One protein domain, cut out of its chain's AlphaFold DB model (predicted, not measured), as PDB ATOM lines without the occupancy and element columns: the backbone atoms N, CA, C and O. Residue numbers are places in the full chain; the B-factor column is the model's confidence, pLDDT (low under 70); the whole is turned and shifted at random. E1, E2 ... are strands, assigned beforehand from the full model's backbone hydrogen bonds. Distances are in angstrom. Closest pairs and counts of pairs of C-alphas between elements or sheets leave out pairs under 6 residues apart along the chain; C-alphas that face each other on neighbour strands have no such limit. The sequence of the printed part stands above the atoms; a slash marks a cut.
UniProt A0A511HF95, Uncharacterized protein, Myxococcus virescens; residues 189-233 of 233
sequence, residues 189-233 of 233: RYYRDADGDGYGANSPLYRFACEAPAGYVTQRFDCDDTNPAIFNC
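What this domain is: This is residues 189 to 233 of the 233 residues of an uncharacterized protein of Myxococcus virescens (UniProt A0A511HF95). Little regular structure is found in this elongated body of loops: a small hairpin, E1 and E2, lies toward one end, E3 and residues 223 to 233 toward the other, and short pairings tie loops to E1 and E3. The printed part has 45 residues, no named helix and three named strands, E1, E2 and E3, with 11 residues, all strand; the sheet E1 - E2 is antiparallel. It is compact, radius of gyration of the C-alphas 9.3 A, spanning 29 by 17 by 12 A.

Where its parts are: Find C-alpha 189 at (30.627, -8.615, -13.436); E1 runs to 192, 10.4 A. E2, residues 206 to 209, covers 9.8 A. E3, residues 220 to 222, ends at (18.563, -17.670, -13.692).

How they stand to each other: Look across hairpin E1 and E2, 129 degrees between directions: N 190 and O 207, 2.8 A, are within hydrogen-bond range. Residues 191 to 192 pair antiparallel with 216 to 217. E3 pairs with no named strand; residues 200 to 201 pair parallel with it. E2 and E3 are apart.

The domain as a whole: C-alphas 210 and 229 are farthest apart, 28.8 A. The link E1 to E2 is long, 13 residues. The printed part has no cut; no printed residue is under 70 in pLDDT.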
ATOM      1  N   ARG A 189      32.068  -8.860 -13.436       87.19
ATOM      2  CA  ARG A 189      30.627  -8.615 -13.436       87.19
ATOM      3  C   ARG A 189      29.938  -9.725 -12.652       87.19
ATOM      4  O   ARG A 189      30.126 -10.895 -12.973       87.19
ATOM      5  N   TYR A 190      29.117  -9.343 -11.682       88.94
ATOM      6  CA  TYR A 190      28.414 -10.267 -10.803       88.94
ATOM      7  C   TYR A 190      26.908 -10.010 -10.800       88.94
ATOM      8  O   TYR A 190      26.452  -8.865 -10.836       88.94
ATOM      9  N   TYR A 191      26.147 -11.092 -10.722       90.38
ATOM     10  CA  TYR A 191      24.693 -11.156 -10.788       90.38
ATOM     11  C   TYR A 191      24.164 -11.681  -9.459       90.38
ATOM     12  O   TYR A 191      24.783 -12.566  -8.876       90.38
ATOM     13  N   ARG A 192      23.068 -11.111  -8.955       92.50
ATOM     14  CA  ARG A 192      22.456 -11.558  -7.696       92.50
ATOM     15  C   ARG A 192      21.972 -13.002  -7.858       92.50
ATOM     16  O   ARG A 192      21.320 -13.264  -8.856       92.50
ATOM     17  N   ASP A 193      22.296 -13.854  -6.895       94.25
ATOM     18  CA  ASP A 193      21.831 -15.241  -6.755       94.25
ATOM     19  C   ASP A 193      21.107 -15.329  -5.408       94.25
ATOM     20  O   ASP A 193      21.726 -15.305  -4.336       94.25
ATOM     21  N   ALA A 194      19.783 -15.254  -5.457       93.81
ATOM     22  CA  ALA A 194      18.956 -15.083  -4.273       93.81
ATOM     23  C   ALA A 194      18.409 -16.388  -3.710       93.81
ATOM     24  O   ALA A 194      18.082 -16.431  -2.518       93.81
ATOM     25  N   ASP A 195      18.305 -17.424  -4.532       95.38
ATOM     26  CA  ASP A 195      17.853 -18.746  -4.113       95.38
ATOM     27  C   ASP A 195      19.002 -19.745  -3.884       95.38
ATOM     28  O   ASP A 195      18.790 -20.780  -3.241       95.38
ATOM     29  N   GLY A 196      20.229 -19.381  -4.264       95.19
ATOM     30  CA  GLY A 196      21.461 -20.094  -3.953       95.19
ATOM     31  C   GLY A 196      21.754 -21.265  -4.884       95.19
ATOM     32  O   GLY A 196      22.435 -22.206  -4.458       95.19
ATOM     33  N   ASP A 197      21.228 -21.259  -6.108       95.31
ATOM     34  CA  ASP A 197      21.435 -22.334  -7.083       95.31
ATOM     35  C   ASP A 197      22.742 -22.206  -7.892       95.31
ATOM     36  O   ASP A 197      23.166 -23.158  -8.565       95.31
ATOM     37  N   GLY A 198      23.437 -21.071  -7.756       94.44
ATOM     38  CA  GLY A 198      24.699 -20.769  -8.425       94.44
ATOM     39  C   GLY A 198      24.555 -20.059  -9.772       94.44
ATOM     40  O   GLY A 198      25.579 -19.792 -10.414       94.44
ATOM     41  N   TYR A 199      23.337 -19.737 -10.204       94.94
ATOM     42  CA  TYR A 199      23.029 -18.886 -11.347       94.94
ATOM     43  C   TYR A 199      22.480 -17.558 -10.840       94.94
ATOM     44  O   TYR A 199      21.650 -17.484  -9.953       94.94
ATOM     45  N   GLY A 200      22.972 -16.465 -11.405       93.25
ATOM     46  CA  GLY A 200      22.467 -15.149 -11.077       93.25
ATOM     47  C   GLY A 200      21.318 -14.744 -11.991       93.25
ATOM     48  O   GLY A 200      21.291 -15.103 -13.179       93.25
ATOM     49  N   ALA A 201      20.421 -13.925 -11.445       91.50
ATOM     50  CA  ALA A 201      19.221 -13.411 -12.090       91.50
ATOM     51  C   ALA A 201      19.442 -13.031 -13.563       91.50
ATOM     52  O   ALA A 201      20.358 -12.275 -13.909       91.50
ATOM     53  N   ASN A 202      18.540 -13.474 -14.442       85.12
ATOM     54  CA  ASN A 202      18.478 -13.074 -15.851       85.12
ATOM     55  C   ASN A 202      17.885 -11.661 -16.024       85.12
ATOM     56  O   ASN A 202      16.941 -11.423 -16.778       85.12
ATOM     57  N   SER A 203      18.425 -10.712 -15.268       75.81
ATOM     58  CA  SER A 203      18.028  -9.312 -15.220       75.81
ATOM     59  C   SER A 203      19.226  -8.437 -15.603       75.81
ATOM     60  O   SER A 203      20.371  -8.818 -15.346       75.81
ATOM     61  N   PRO A 204      19.025  -7.240 -16.186       71.50
ATOM     62  CA  PRO A 204      20.117  -6.292 -16.430       71.50
ATOM     63  C   PRO A 204      20.765  -5.751 -15.142       71.50
ATOM     64  O   PRO A 204      21.683  -4.940 -15.226       71.50
ATOM     65  N   LEU A 205      20.302  -6.173 -13.963       73.19
ATOM     66  CA  LEU A 205      20.868  -5.807 -12.672       73.19
ATOM     67  C   LEU A 205      22.140  -6.619 -12.399       73.19
ATOM     68  O   LEU A 205      22.086  -7.787 -12.018       73.19
ATOM     69  N   TYR A 206      23.294  -5.982 -12.569       82.69
ATOM     70  CA  TYR A 206      24.598  -6.550 -12.237       82.69
ATOM     71  C   TYR A 206      25.480  -5.517 -11.540       82.69
ATOM     72  O   TYR A 206      25.255  -4.311 -11.628       82.69
ATOM     73  N   ARG A 207      26.513  -5.997 -10.847       84.69
ATOM     74  CA  ARG A 207      27.509  -5.166 -10.163       84.69
ATOM     75  C   ARG A 207      28.896  -5.453 -10.708       84.69
ATOM     76  O   ARG A 207      29.225  -6.607 -10.973       84.69
ATOM     77  N   PHE A 208      29.705  -4.410 -10.852       84.56
ATOM     78  CA  PHE A 208      31.139  -4.562 -11.065       84.56
ATOM     79  C   PHE A 208      31.858  -4.541  -9.720       84.56
ATOM     80  O   PHE A 208      31.653  -3.615  -8.936       84.56
ATOM     81  N   ALA A 209      32.696  -5.539  -9.466       84.50
ATOM     82  CA  ALA A 209      33.496  -5.647  -8.248       84.50
ATOM     83  C   ALA A 209      34.827  -6.358  -8.540       84.50
ATOM     84  O   ALA A 209      34.986  -6.991  -9.590       84.50
ATOM     85  N   CYS A 210      35.797  -6.244  -7.641       85.94
ATOM     86  CA  CYS A 210      37.034  -7.013  -7.721       85.94
ATOM     87  C   CYS A 210      36.751  -8.490  -7.400       85.94
ATOM     88  O   CYS A 210      37.055  -9.368  -8.205       85.94
ATOM     89  N   GLU A 211      36.033  -8.754  -6.310       86.12
ATOM     90  CA  GLU A 211      35.623 -10.083  -5.844       86.12
ATOM     91  C   GLU A 211      34.095 -10.206  -5.840       86.12
ATOM     92  O   GLU A 211      33.385  -9.199  -5.810       86.12
ATOM     93  N   ALA A 212      33.579 -11.438  -5.866       86.12
ATOM     94  CA  ALA A 212      32.142 -11.691  -5.818       86.12
ATOM     95  C   ALA A 212      31.543 -11.152  -4.506       86.12
ATOM     96  O   ALA A 212      31.912 -11.634  -3.429       86.12
ATOM     97  N   PRO A 213      30.606 -10.187  -4.553       86.56
ATOM     98  CA  PRO A 213      29.880  -9.781  -3.358       86.56
ATOM     99  C   PRO A 213      29.059 -10.948  -2.792       86.56
ATOM    100  O   PRO A 213      28.627 -11.836  -3.525       86.56
ATOM    101  N   ALA A 214      28.782 -10.932  -1.488       87.19
ATOM    102  CA  ALA A 214      27.932 -11.951  -0.874       87.19
ATOM    103  C   ALA A 214      26.536 -11.989  -1.532       87.19
ATOM    104  O   ALA A 214      25.887 -10.949  -1.654       87.19
ATOM    105  N   GLY A 215      26.084 -13.186  -1.927       89.62
ATOM    106  CA  GLY A 215      24.817 -13.382  -2.648       89.62
ATOM    107  C   GLY A 215      24.877 -13.004  -4.131       89.62
ATOM    108  O   GLY A 215      23.842 -12.724  -4.731       89.62
ATOM    109  N   TYR A 216      26.078 -12.921  -4.708       90.81
ATOM    110  CA  TYR A 216      26.277 -12.690  -6.131       90.81
ATOM    111  C   TYR A 216      27.233 -13.728  -6.731       90.81
ATOM    112  O   TYR A 216      28.200 -14.149  -6.097       90.81
ATOM    113  N   VAL A 217      26.999 -14.083  -7.991       92.25
ATOM    114  CA  VAL A 217      27.775 -15.058  -8.769       92.25
ATOM    115  C   VAL A 217      28.133 -14.496 -10.146       92.25
ATOM    116  O   VAL A 217      27.567 -13.505 -10.605       92.25
ATOM    117  N   THR A 218      29.107 -15.096 -10.825       91.50
ATOM    118  CA  THR A 218      29.509 -14.690 -12.188       91.50
ATOM    119  C   THR A 218      28.646 -15.328 -13.272       91.50
ATOM    120  O   THR A 218      28.497 -14.765 -14.359       91.50
ATOM    121  N   GLN A 219      28.089 -16.505 -12.987       92.56
ATOM    122  CA  GLN A 219      27.203 -17.216 -13.892       92.56
ATOM    123  C   GLN A 219      25.863 -16.485 -13.947       92.56
ATOM    124  O   GLN A 219      25.263 -16.211 -12.921       92.56
ATOM    125  N   ARG A 220      25.392 -16.148 -15.144       91.00
ATOM    126  CA  ARG A 220      24.079 -15.515 -15.346       91.00
ATOM    127  C   ARG A 220      23.060 -16.539 -15.840       91.00
ATOM    128  O   ARG A 220      23.436 -17.673 -16.141       91.00
ATOM    129  N   PHE A 221      21.840 -16.058 -16.060       92.88
ATOM    130  CA  PHE A 221      20.722 -16.778 -16.675       92.88
ATOM    131  C   PHE A 221      19.893 -17.651 -15.731       92.88
ATOM    132  O   PHE A 221      19.422 -18.720 -16.120       92.88
ATOM    133  N   ASP A 222      19.650 -17.164 -14.522       94.00
ATOM    134  CA  ASP A 222      18.563 -17.670 -13.692       94.00
ATOM    135  C   ASP A 222      17.210 -17.085 -14.141       94.00
ATOM    136  O   ASP A 222      17.029 -15.865 -14.238       94.00
ATOM    137  N   CYS A 223      16.270 -17.963 -14.482       94.00
ATOM    138  CA  CYS A 223      14.972 -17.585 -15.032       94.00
ATOM    139  C   CYS A 223      13.963 -17.210 -13.946       94.00
ATOM    140  O   CYS A 223      13.007 -16.488 -14.245       94.00
ATOM    141  N   ASP A 224      14.160 -17.706 -12.727       93.62
ATOM    142  CA  ASP A 224      13.346 -17.435 -11.551       93.62
ATOM    143  C   ASP A 224      14.251 -17.445 -10.311       93.62
ATOM    144  O   ASP A 224      14.306 -18.449  -9.613       93.62
ATOM    145  N   ASP A 225      14.861 -16.284 -10.014       92.69
ATOM    146  CA  ASP A 225      15.749 -15.976  -8.859       92.69
ATOM    147  C   ASP A 225      15.031 -16.051  -7.494       92.69
ATOM    148  O   ASP A 225      15.324 -15.327  -6.542       92.69
ATOM    149  N   THR A 226      13.990 -16.873  -7.406       95.50
ATOM    150  CA  THR A 226      13.285 -17.257  -6.185       95.50
ATOM    151  C   THR A 226      13.083 -18.771  -6.082       95.50
ATOM    152  O   THR A 226      12.536 -19.242  -5.077       95.50
ATOM    153  N   ASN A 227      13.493 -19.541  -7.093       95.31
ATOM    154  CA  ASN A 227      13.269 -20.971  -7.203       95.31
ATOM    155  C   ASN A 227      14.481 -21.698  -7.827       95.31
ATOM    156  O   ASN A 227      14.573 -21.787  -9.056       95.31
ATOM    157  N   PRO A 228      15.272 -22.428  -7.012       96.50
ATOM    158  CA  PRO A 228      16.578 -22.971  -7.407       96.50
ATOM    159  C   PRO A 228      16.505 -24.144  -8.407       96.50
ATOM    160  O   PRO A 228      17.475 -24.868  -8.642       96.50
ATOM    161  N   ALA A 229      15.312 -24.439  -8.929       97.00
ATOM    162  CA  ALA A 229      15.055 -25.483  -9.912       97.00
ATOM    163  C   ALA A 229      14.832 -24.938 -11.336       97.00
ATOM    164  O   ALA A 229      14.624 -25.746 -12.248       97.00
ATOM    165  N   ILE A 230      14.818 -23.615 -11.543       94.88
ATOM    166  CA  ILE A 230      14.456 -22.989 -12.826       94.88
ATOM    167  C   ILE A 230      15.553 -22.023 -13.305       94.88
ATOM    168  O   ILE A 230      15.384 -20.810 -13.316       94.88
ATOM    169  N   PHE A 231      16.633 -22.587 -13.841       94.50
ATOM    170  CA  PHE A 231      17.781 -21.847 -14.382       94.50
ATOM    171  C   PHE A 231      18.083 -22.207 -15.852       94.50
ATOM    172  O   PHE A 231      17.516 -23.148 -16.416       94.50
ATOM    173  N   ASN A 232      19.026 -21.482 -16.468       90.81
ATOM    174  CA  ASN A 232      19.560 -21.679 -17.827       90.81
ATOM    175  C   ASN A 232      18.569 -21.381 -18.974       90.81
ATOM    176  O   ASN A 232      18.319 -22.214 -19.854       90.81
ATOM    177  N   CYS A 233      18.046 -20.156 -18.962       86.88
ATOM    178  CA  CYS A 233      17.514 -19.445 -20.131       86.88
ATOM    179  C   CYS A 233      18.591 -18.512 -20.739       86.88
ATOM    180  O   CYS A 233      18.203 -17.575 -21.465       86.88
TER     181      CYS A 233